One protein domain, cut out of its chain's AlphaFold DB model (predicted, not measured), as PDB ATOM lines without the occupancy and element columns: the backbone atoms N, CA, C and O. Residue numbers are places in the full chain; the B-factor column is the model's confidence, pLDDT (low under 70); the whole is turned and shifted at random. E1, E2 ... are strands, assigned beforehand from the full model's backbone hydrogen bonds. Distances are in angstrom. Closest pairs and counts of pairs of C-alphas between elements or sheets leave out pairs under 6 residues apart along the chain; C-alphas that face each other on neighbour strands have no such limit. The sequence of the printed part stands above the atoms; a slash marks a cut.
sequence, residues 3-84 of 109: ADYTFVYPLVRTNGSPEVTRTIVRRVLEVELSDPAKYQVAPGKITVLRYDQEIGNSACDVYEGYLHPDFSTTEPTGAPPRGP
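What this domain is: This is residues 3 to 84 of the 109 residues of the protein "Cytoplasmic membrane protein fsxA" of Streptomyces sp. NL15-2K (UniProt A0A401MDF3). A long, twisted ribbon of three strands, E1, E2 and E3, makes most of the length; residues 35 to 40 stick out past one end, and the unnamed stretch 57 to 84 gathers near the other. The sheet is a meander, each strand the antiparallel neighbour of the one before, in order E1 - E2 - E3. The printed part has 82 residues, 33 of them, under half, in named strands, and no named helix: all strand. It is extended, radius of gyration of the C-alphas 18.4 A, spanning 59 by 29 by 21 A.

How they stand to each other: Start at inner strand E2, residues 20 to 32. Edge strand E1, residues 3 to 12, forms an antiparallel hairpin with it at 158 degrees; C-alphas 6 and 26 face each other at 4.2 A, and N 7 and O 25, 2.9 A, are within hydrogen-bond range. Edge strand E3, residues 47 to 56, forms another at 161 degrees; C-alphas 27 and 53 face each other at 4.4 A, and N 28 and O 52, 3.0 A, are within hydrogen-bond range. E3 bends by 53 degrees at residue 50.

Where its parts are: Find C-alpha 3 at (126.852, 107.958, 155.588), where E1 begins its 28.9 A. E2 runs 38.1 A. E3 runs 27.1 A to C-alpha 56 at (110.226, 114.684, 150.301).

The domain as a whole: The C-alphas farthest apart, of Ala 37 and Thr 73, are 58.5 A apart. The link E2 to E3 is long. The printed part has no cut, and no printed residue is under 70 in pLDDT.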
ATOM      1  N   ALA A   3     127.628 108.441 156.721       95.44
ATOM      2  CA  ALA A   3     126.852 107.958 155.588       95.44
ATOM      3  C   ALA A   3     125.689 108.913 155.292       95.44
ATOM      4  O   ALA A   3     124.723 108.961 156.049       95.44
ATOM      5  N   ASP A   4     125.768 109.616 154.163       95.62
ATOM      6  CA  ASP A   4     124.676 110.407 153.592       95.62
ATOM      7  C   ASP A   4     124.138 109.688 152.350       95.62
ATOM      8  O   ASP A   4     124.835 109.535 151.342       95.62
ATOM      9  N   TYR A   5     122.899 109.212 152.426       95.38
ATOM     10  CA  TYR A   5     122.263 108.436 151.367       95.38
ATOM     11  C   TYR A   5     120.807 108.849 151.170       95.38
ATOM     12  O   TYR A   5     120.138 109.318 152.086       95.38
ATOM     13  N   THR A   6     120.304 108.636 149.955       95.94
ATOM     14  CA  THR A   6     118.894 108.850 149.618       95.94
ATOM     15  C   THR A   6     118.292 107.572 149.067       95.94
ATOM     16  O   THR A   6     118.852 106.958 148.160       95.94
ATOM     17  N   PHE A   7     117.120 107.214 149.580       96.88
ATOM     18  CA  PHE A   7     116.239 106.234 148.967       96.88
ATOM     19  C   PHE A   7     115.118 106.942 148.212       96.88
ATOM     20  O   PHE A   7     114.502 107.875 148.724       96.88
ATOM     21  N   VAL A   8     114.850 106.475 146.995       97.75
ATOM     22  CA  VAL A   8     113.731 106.935 146.171       97.75
ATOM     23  C   VAL A   8     112.745 105.784 146.059       97.75
ATOM     24  O   VAL A   8     113.080 104.736 145.504       97.75
ATOM     25  N   TYR A   9     111.542 105.975 146.590       96.94
ATOM     26  CA  TYR A   9     110.477 104.980 146.569       96.94
ATOM     27  C   TYR A   9     109.472 105.336 145.472       96.94
ATOM     28  O   TYR A   9     108.684 106.259 145.677       96.94
ATOM     29  N   PRO A  10     109.486 104.658 144.310       96.50
ATOM     30  CA  PRO A  10     108.441 104.822 143.307       96.50
ATOM     31  C   PRO A  10     107.166 104.120 143.777       96.50
ATOM     32  O   PRO A  10     107.196 102.949 144.158       96.50
ATOM     33  N   LEU A  11     106.047 104.836 143.750       94.94
ATOM     34  CA  LEU A  11     104.780 104.377 144.308       94.94
ATOM     35  C   LEU A  11     103.662 104.546 143.284       94.94
ATOM     36  O   LEU A  11     103.591 105.548 142.575       94.94
ATOM     37  N   VAL A  12     102.777 103.552 143.238       94.94
ATOM     38  CA  VAL A  12     101.517 103.575 142.487       94.94
ATOM     39  C   VAL A  12     100.369 103.328 143.447       94.94
ATOM     40  O   VAL A  12     100.535 102.666 144.476       94.94
ATOM     41  N   ARG A  13      99.183 103.824 143.105       91.31
ATOM     42  CA  ARG A  13      97.996 103.552 143.913       91.31
ATOM     43  C   ARG A  13      97.451 102.156 143.655       91.31
ATOM     44  O   ARG A  13      97.451 101.648 142.539       91.31
ATOM     45  N   THR A  14      96.868 101.582 144.698       91.19
ATOM     46  CA  THR A  14      96.207 100.271 144.650       91.19
ATOM     47  C   THR A  14      94.886 100.285 143.876       91.19
ATOM     48  O   THR A  14      94.381  99.226 143.519       91.19
ATOM     49  N   ASN A  15      94.341 101.467 143.566       89.19
ATOM     50  CA  ASN A  15      93.094 101.630 142.812       89.19
ATOM     51  C   ASN A  15      93.241 101.433 141.289       89.19
ATOM     52  O   ASN A  15      92.297 101.704 140.550       89.19
ATOM     53  N   GLY A  16      94.412 100.998 140.814       86.81
ATOM     54  CA  GLY A  16      94.682 100.770 139.393       86.81
ATOM     55  C   GLY A  16      95.050 102.029 138.600       86.81
ATOM     56  O   GLY A  16      95.164 101.956 137.379       86.81
ATOM     57  N   SER A  17      95.247 103.173 139.264       90.56
ATOM     58  CA  SER A  17      95.781 104.380 138.622       90.56
ATOM     59  C   SER A  17      97.192 104.133 138.068       90.56
ATOM     60  O   SER A  17      98.029 103.605 138.802       90.56
ATOM     61  N   PRO A  18      97.500 104.557 136.827       92.75
ATOM     62  CA  PRO A  18      98.851 104.477 136.275       92.75
ATOM     63  C   PRO A  18      99.770 105.602 136.780       92.75
ATOM     64  O   PRO A  18     100.941 105.639 136.412       92.75
ATOM     65  N   GLU A  19      99.242 106.545 137.569       94.50
ATOM     66  CA  GLU A  19     100.030 107.629 138.150       94.50
ATOM     67  C   GLU A  19     101.132 107.072 139.058       94.50
ATOM     68  O   GLU A  19     100.869 106.293 139.978       94.50
ATOM     69  N   VAL A  20     102.359 107.518 138.795       95.00
ATOM     70  CA  VAL A  20     103.532 107.234 139.615       95.00
ATOM     71  C   VAL A  20     103.930 108.516 140.324       95.00
ATOM     72  O   VAL A  20     104.105 109.548 139.680       95.00
ATOM     73  N   THR A  21     104.135 108.420 141.632       95.44
ATOM     74  CA  THR A  21     104.789 109.457 142.437       95.44
ATOM     75  C   THR A  21     106.025 108.864 143.109       95.44
ATOM     76  O   THR A  21     106.223 107.640 143.092       95.44
ATOM     77  N   ARG A  22     106.882 109.701 143.692       97.12
ATOM     78  CA  ARG A  22     108.031 109.241 144.477       97.12
ATOM     79  C   ARG A  22     108.016 109.870 145.852       97.12
ATOM     80  O   ARG A  22     107.799 111.070 145.971       97.12
ATOM     81  N   THR A  23     108.317 109.068 146.864       97.19
ATOM     82  CA  THR A  23     108.725 109.565 148.181       97.19
ATOM     83  C   THR A  23     110.239 109.455 148.277       97.19
ATOM     84  O   THR A  23     110.811 108.396 148.001       97.19
ATOM     85  N   ILE A  24     110.895 110.561 148.616       97.25
ATOM     86  CA  ILE A  24     112.351 110.687 148.622       97.25
ATOM     87  C   ILE A  24     112.795 110.832 150.069       97.25
ATOM     88  O   ILE A  24     112.395 111.770 150.743       97.25
ATOM     89  N   VAL A  25     113.614 109.905 150.555       96.06
ATOM     90  CA  VAL A  25     114.072 109.903 151.947       96.06
ATOM     91  C   VAL A  25     115.586 110.027 151.956       96.06
ATOM     92  O   VAL A  25     116.283 109.065 151.622       96.06
ATOM     93  N   ARG A  26     116.097 111.204 152.322       96.12
ATOM     94  CA  ARG A  26     117.521 111.429 152.596       96.12
ATOM     95  C   ARG A  26     117.778 111.158 154.071       96.12
ATOM     96  O   ARG A  26     116.991 111.565 154.919       96.12
ATOM     97  N   ARG A  27     118.864 110.458 154.379       95.25
ATOM     98  CA  ARG A  27     119.303 110.196 155.750       95.25
ATOM     99  C   ARG A  27     120.788 110.445 155.883       95.25
ATOM    100  O   ARG A  27     121.559 110.046 155.011       95.25
ATOM    101  N   VAL A  28     121.157 111.027 157.014       95.38
ATOM    102  CA  VAL A  28     122.545 111.186 157.438       95.38
ATOM    103  C   VAL A  28     122.751 110.366 158.705       95.38
ATOM    104  O   VAL A  28     122.011 110.496 159.678       95.38
ATOM    105  N   LEU A  29     123.742 109.481 158.666       95.50
ATOM    106  CA  LEU A  29     124.131 108.606 159.763       95.50
ATOM    107  C   LEU A  29     125.584 108.873 160.145       95.50
ATOM    108  O   LEU A  29     126.485 108.679 159.328       95.50
ATOM    109  N   GLU A  30     125.811 109.213 161.411       96.94
ATOM    110  CA  GLU A  30     127.133 109.119 162.028       96.94
ATOM    111  C   GLU A  30     127.178 107.884 162.909       96.94
ATOM    112  O   GLU A  30     126.376 107.730 163.831       96.94
ATOM    113  N   VAL A  31     128.127 106.995 162.631       96.44
ATOM    114  CA  VAL A  31     128.302 105.756 163.387       96.44
ATOM    115  C   VAL A  31     129.744 105.562 163.832       96.44
ATOM    116  O   VAL A  31     130.690 105.915 163.123       96.44
ATOM    117  N   GLU A  32     129.928 104.954 164.995       95.25
ATOM    118  CA  GLU A  32     131.234 104.680 165.586       95.25
ATOM    119  C   GLU A  32     131.413 103.190 165.873       95.25
ATOM    120  O   GLU A  32     130.530 102.527 166.422       95.25
ATOM    121  N   LEU A  33     132.595 102.683 165.518       94.62
ATOM    122  CA  LEU A  33     133.074 101.367 165.915       94.62
ATOM    123  C   LEU A  33     134.230 101.541 166.907       94.62
ATOM    124  O   LEU A  33     135.373 101.761 166.503       94.62
ATOM    125  N   SER A  34     133.924 101.482 168.200       94.00
ATOM    126  CA  SER A  34     134.902 101.710 169.266       94.00
ATOM    127  C   SER A  34     135.750 100.453 169.536       94.00
ATOM    128  O   SER A  34     135.281  99.320 169.406       94.00
ATOM    129  N   ASP A  35     137.013 100.647 169.927       93.75
ATOM    130  CA  ASP A  35     137.947  99.563 170.263       93.75
ATOM    131  C   ASP A  35     137.598  98.933 171.633       93.75
ATOM    132  O   ASP A  35     137.708  99.627 172.652       93.75
ATOM    133  N   PRO A  36     137.227  97.636 171.701       94.44
ATOM    134  CA  PRO A  36     136.874  96.968 172.956       94.44
ATOM    135  C   PRO A  36     138.037  96.862 173.953       94.44
ATOM    136  O   PRO A  36     137.797  96.637 175.137       94.44
ATOM    137  N   ALA A  37     139.294  97.016 173.513       96.62
ATOM    138  CA  ALA A  37     140.444  97.044 174.418       96.62
ATOM    139  C   ALA A  37     140.551  98.366 175.199       96.62
ATOM    140  O   ALA A  37     141.281  98.438 176.188       96.62
ATOM    141  N   LYS A  38     139.850  99.418 174.753       96.50
ATOM    142  CA  LYS A  38     139.910 100.773 175.324       96.50
ATOM    143  C   LYS A  38     138.581 101.246 175.901       96.50
ATOM    144  O   LYS A  38     138.584 102.012 176.859       96.50
ATOM    145  N   TYR A  39     137.467 100.807 175.322       95.38
ATOM    146  CA  TYR A  39     136.126 101.269 175.666       95.38
ATOM    147  C   TYR A  39     135.194 100.098 175.970       95.38
ATOM    148  O   TYR A  39     135.334  99.008 175.417       95.38
ATOM    149  N   GLN A  40     134.199 100.337 176.827       94.19
ATOM    150  CA  GLN A  40     133.117  99.380 177.030       94.19
ATOM    151  C   GLN A  40     132.177  99.421 175.822       94.19
ATOM    152  O   GLN A  40     131.575 100.452 175.534       94.19
ATOM    153  N   VAL A  41     132.045  98.294 175.124       95.31
ATOM    154  CA  VAL A  41     131.218  98.172 173.916       95.31
ATOM    155  C   VAL A  41     130.215  97.032 174.045       95.31
ATOM    156  O   VAL A  41     130.432  96.077 174.793       95.31
ATOM    157  N   ALA A  42     129.129  97.104 173.276       94.62
ATOM    158  CA  ALA A  42     128.219  95.983 173.084       94.62
ATOM    159  C   ALA A  42     128.732  95.093 171.929       94.62
ATOM    160  O   ALA A  42     128.797  95.566 170.790       94.62
ATOM    161  N   PRO A  43     129.093  93.817 172.173       92.31
ATOM    162  CA  PRO A  43     129.617  92.945 171.122       92.31
ATOM    163  C   PRO A  43     128.658  92.805 169.932       92.31
ATOM    164  O   PRO A  43     127.461  92.574 170.104       92.31
ATOM    165  N   GLY A  44     129.193  92.933 168.713       92.81
ATOM    166  CA  GLY A  44     128.422  92.820 167.469       92.81
ATOM    167  C   GLY A  44     127.493  94.004 167.176       92.81
ATOM    168  O   GLY A  44     126.634  93.898 166.302       92.81
ATOM    169  N   LYS A  45     127.632  95.117 167.904       93.81
ATOM    170  CA  LYS A  45     126.876  96.352 167.678       93.81
ATOM    171  C   LYS A  45     127.806  97.466 167.213       93.81
ATOM    172  O   LYS A  45     128.984  97.492 167.556       93.81
ATOM    173  N   ILE A  46     127.235  98.386 166.449       94.25
ATOM    174  CA  ILE A  46     127.838  99.673 166.119       94.25
ATOM    175  C   ILE A  46     127.062 100.763 166.862       94.25
ATOM    176  O   ILE A  46     125.847 100.635 167.038       94.25
ATOM    177  N   THR A  47     127.748 101.807 167.310       95.00
ATOM    178  CA  THR A  47     127.107 102.938 167.986       95.00
ATOM    179  C   THR A  47     126.613 103.926 166.938       95.00
ATOM    180  O   THR A  47     127.379 104.310 166.058       95.00
ATOM    181  N   VAL A  48     125.351 104.348 167.024       95.38
ATOM    182  CA  VAL A  48     124.820 105.460 166.220       95.38
ATOM    183  C   VAL A  48     124.983 106.736 167.036       95.38
ATOM    184  O   VAL A  48     124.420 106.842 168.122       95.38
ATOM    185  N   LEU A  49     125.786 107.669 166.533       95.12
ATOM    186  CA  LEU A  49     126.044 108.964 167.160       95.12
ATOM    187  C   LEU A  49     125.028 110.018 166.717       95.12
ATOM    188  O   LEU A  49     124.617 110.843 167.526       95.12
ATOM    189  N   ARG A  50     124.622 109.981 165.444       93.62
ATOM    190  CA  ARG A  50     123.671 110.928 164.852       93.62
ATOM    191  C   ARG A  50     122.811 110.232 163.803       93.62
ATOM    192  O   ARG A  50     123.305 109.374 163.068       93.62
ATOM    193  N   TYR A  51     121.535 110.600 163.765       93.12
ATOM    194  CA  TYR A  51     120.557 110.143 162.786       93.12
ATOM    195  C   TYR A  51     119.663 111.323 162.415       93.12
ATOM    196  O   TYR A  51     118.806 111.706 163.209       93.12
ATOM    197  N   ASP A  52     119.838 111.843 161.205       92.75
ATOM    198  CA  ASP A  52     118.955 112.863 160.643       92.75
ATOM    199  C   ASP A  52     118.240 112.317 159.421       92.75
ATOM    200  O   ASP A  52     118.736 111.418 158.727       92.75
ATOM    201  N   GLN A  53     117.078 112.893 159.132       92.06
ATOM    202  CA  GLN A  53     116.330 112.569 157.933       92.06
ATOM    203  C   GLN A  53     115.598 113.783 157.378       92.06
ATOM    204  O   GLN A  53     115.098 114.616 158.125       92.06
ATOM    205  N   GLU A  54     115.469 113.796 156.061       92.12
ATOM    206  CA  GLU A  54     114.614 114.708 155.319       92.12
ATOM    207  C   GLU A  54     113.732 113.867 154.395       92.12
ATOM    208  O   GLU A  54     114.208 112.936 153.731       92.12
ATOM    209  N   ILE A  55     112.431 114.150 154.398       93.62
ATOM    210  CA  ILE A  55     111.430 113.373 153.670       93.62
ATOM    211  C   ILE A  55     110.723 114.299 152.683       93.62
ATOM    212  O   ILE A  55     109.942 115.162 153.071       93.62
ATOM    213  N   GLY A  56     110.966 114.074 151.396       94.62
ATOM    214  CA  GLY A  56     110.226 114.684 150.301       94.62
ATOM    215  C   GLY A  56     109.001 113.850 149.931       94.62
ATOM    216  O   GLY A  56     109.094 112.627 149.807       94.62
ATOM    217  N   ASN A  57     107.875 114.527 149.699       95.62
ATOM    218  CA  ASN A  57     106.580 113.930 149.358       95.62
ATOM    219  C   ASN A  57     106.046 112.954 150.416       95.62
ATOM    220  O   ASN A  57     105.877 111.752 150.178       95.62
ATOM    221  N   SER A  58     105.798 113.500 151.601       95.00
ATOM    222  CA  SER A  58     104.956 112.899 152.627       95.00
ATOM    223  C   SER A  58     104.111 114.003 153.261       95.00
ATOM    224  O   SER A  58     104.564 115.144 153.341       95.00
ATOM    225  N   ALA A  59     102.895 113.675 153.690       94.50
ATOM    226  CA  ALA A  59     101.950 114.638 154.244       94.50
ATOM    227  C   ALA A  59     102.530 115.448 155.420       94.50
ATOM    228  O   ALA A  59     103.156 114.892 156.326       94.50
ATOM    229  N   CYS A  60     102.276 116.759 155.412       93.62
ATOM    230  CA  CYS A  60     102.656 117.661 156.496       93.62
ATOM    231  C   CYS A  60     101.832 117.408 157.761       93.62
ATOM    232  O   CYS A  60     100.632 117.132 157.685       93.62
ATOM    233  N   ASP A  61     102.467 117.604 158.918       90.56
ATOM    234  CA  ASP A  61     101.860 117.524 160.252       90.56
ATOM    235  C   ASP A  61     101.247 116.138 160.589       90.56
ATOM    236  O   ASP A  61     100.370 116.028 161.448       90.56
ATOM    237  N   VAL A  62     101.730 115.061 159.946       92.38
ATOM    238  CA  VAL A  62     101.334 113.662 160.202       92.38
ATOM    239  C   VAL A  62     102.530 112.855 160.724       92.38
ATOM    240  O   VAL A  62     103.517 112.659 160.019       92.38
ATOM    241  N   TYR A  63     102.435 112.354 161.962       90.12
ATOM    242  CA  TYR A  63     103.547 111.706 162.681       90.12
ATOM    243  C   TYR A  63     103.169 110.333 163.256       90.12
ATOM    244  O   TYR A  63     103.375 110.057 164.436       90.12
ATOM    245  N   GLU A  64     102.601 109.455 162.428       92.94
ATOM    246  CA  GLU A  64     102.154 108.114 162.852       92.94
ATOM    247  C   GLU A  64     103.138 106.976 162.527       92.94
ATOM    248  O   GLU A  64     102.841 105.802 162.740       92.94
ATOM    249  N   GLY A  65     104.334 107.307 162.032       92.31
ATOM    250  CA  GLY A  65     105.367 106.330 161.666       92.31
ATOM    251  C   GLY A  65     105.227 105.754 160.253       92.31
ATOM    252  O   GLY A  65     106.077 104.966 159.836       92.31
ATOM    253  N   TYR A  66     104.209 106.178 159.503       93.62
ATOM    254  CA  TYR A  66     104.032 105.879 158.086       93.62
ATOM    255  C   TYR A  66     104.319 107.108 157.221       93.62
ATOM    256  O   TYR A  66     104.201 108.248 157.662       93.62
ATOM    257  N   LEU A  67     104.725 106.857 155.976       93.81
ATOM    258  CA  LEU A  67     104.842 107.890 154.951       93.81
ATOM    259  C   LEU A  67     103.495 108.014 154.242       93.81
ATOM    260  O   LEU A  67     102.868 106.999 153.934       93.81
ATOM    261  N   HIS A  68     103.089 109.247 153.952       94.31
ATOM    262  CA  HIS A  68     101.819 109.570 153.301       94.31
ATOM    263  C   HIS A  68     102.094 110.302 151.982       94.31
ATOM    264  O   HIS A  68     102.035 111.531 151.955       94.31
ATOM    265  N   PRO A  69     102.456 109.578 150.907       94.25
ATOM    266  CA  PRO A  69     102.776 110.184 149.622       94.25
ATOM    267  C   PRO A  69     101.566 110.911 149.055       94.25
ATOM    268  O   PRO A  69     100.463 110.357 149.043       94.25
ATOM    269  N   ASP A  70     101.791 112.110 148.531       92.75
ATOM    270  CA  ASP A  70     100.769 112.824 147.789       92.75
ATOM    271  C   ASP A  70     100.770 112.387 146.316       92.75
ATOM    272  O   ASP A  70     101.814 112.121 145.698       92.75
ATOM    273  N   PHE A  71      99.566 112.299 145.758       93.06
ATOM    274  CA  PHE A  71      99.320 112.023 144.349       93.06
ATOM    275  C   PHE A  71      98.454 113.153 143.804       93.06
ATOM    276  O   PHE A  71      97.426 113.494 144.385       93.06
ATOM    277  N   SER A  72      98.815 113.675 142.633       89.62
ATOM    278  CA  SER A  72      98.166 114.836 142.013       89.62
ATOM    279  C   SER A  72      96.674 114.639 141.733       89.62
ATOM    280  O   SER A  72      95.936 115.608 141.563       89.62
ATOM    281  N   THR A  73      96.216 113.387 141.671       88.56
ATOM    282  CA  THR A  73      94.815 113.043 141.402       88.56
ATOM    283  C   THR A  73      94.013 112.665 142.655       88.56
ATOM    284  O   THR A  73      92.918 112.117 142.528       88.56
ATOM    285  N   THR A  74      94.534 112.917 143.859       86.38
ATOM    286  CA  THR A  74      93.830 112.701 145.138       86.38
ATOM    287  C   THR A  74      93.847 113.934 146.021       86.38
ATOM    288  O   THR A  74      94.655 114.838 145.839       86.38
ATOM    289  N   GLU A  75      92.937 113.954 146.990       88.19
ATOM    290  CA  GLU A  75      92.976 114.952 148.049       88.19
ATOM    291  C   GLU A  75      94.184 114.702 148.971       88.19
ATOM    292  O   GLU A  75      94.427 113.547 149.350       88.19
ATOM    293  N   PRO A  76      94.923 115.760 149.354       87.38
ATOM    294  CA  PRO A  76      96.005 115.655 150.323       87.38
ATOM    295  C   PRO A  76      95.520 115.089 151.661       87.38
ATOM    296  O   PRO A  76      94.426 115.397 152.129       87.38
ATOM    297  N   THR A  77      96.365 114.287 152.308       89.50
ATOM    298  CA  THR A  77      96.041 113.618 153.586       89.50
ATOM    299  C   THR A  77      96.544 114.362 154.828       89.50
ATOM    300  O   THR A  77      96.279 113.925 155.944       89.50
ATOM    301  N   GLY A  78      97.241 115.488 154.653       90.31
ATOM    302  CA  GLY A  78      97.771 116.311 155.742       90.31
ATOM    303  C   GLY A  78      97.524 117.799 155.536       90.31
ATOM    304  O   GLY A  78      96.794 118.213 154.633       90.31
ATOM    305  N   ALA A  79      98.138 118.611 156.396       92.69
ATOM    306  CA  ALA A  79      98.034 120.061 156.306       92.69
ATOM    307  C   ALA A  79      98.641 120.585 154.988       92.69
ATOM    308  O   ALA A  79      99.577 119.984 154.456       92.69
ATOM    309  N   PRO A  80      98.150 121.718 154.453       92.12
ATOM    310  CA  PRO A  80      98.788 122.344 153.305       92.12
ATOM    311  C   PRO A  80     100.218 122.784 153.667       92.12
ATOM    312  O   PRO A  80     100.439 123.274 154.783       92.12
ATOM    313  N   PRO A  81     101.182 122.661 152.737       92.38
ATOM    314  CA  PRO A  81     102.543 123.118 152.970       92.38
ATOM    315  C   PRO A  81     102.567 124.638 153.176       92.38
ATOM    316  O   PRO A  81     101.846 125.391 152.520       92.38
ATOM    317  N   ARG A  82     103.399 125.085 154.115       92.75
ATOM    318  CA  ARG A  82     103.576 126.497 154.505       92.75
ATOM    319  C   ARG A  82     105.022 126.979 154.368       92.75
ATOM    320  O   ARG A  82     105.253 128.183 154.429       92.75
ATOM    321  N   GLY A  83     105.970 126.058 154.223       90.69
ATOM    322  CA  GLY A  83     107.389 126.337 154.044       90.69
ATOM    323  C   GLY A  83     107.807 126.582 152.594       90.69
ATOM    324  O   GLY A  83     106.967 126.572 151.686       90.69
ATOM    325  N   PRO A  84     109.116 126.791 152.368       90.69
ATOM    326  CA  PRO A  84     109.672 127.011 151.041       90.69
ATOM    327  C   PRO A  84     109.522 125.784 150.132       90.69
ATOM    328  O   PRO A  84     109.228 124.670 150.572       90.69
TER     329      PRO A  84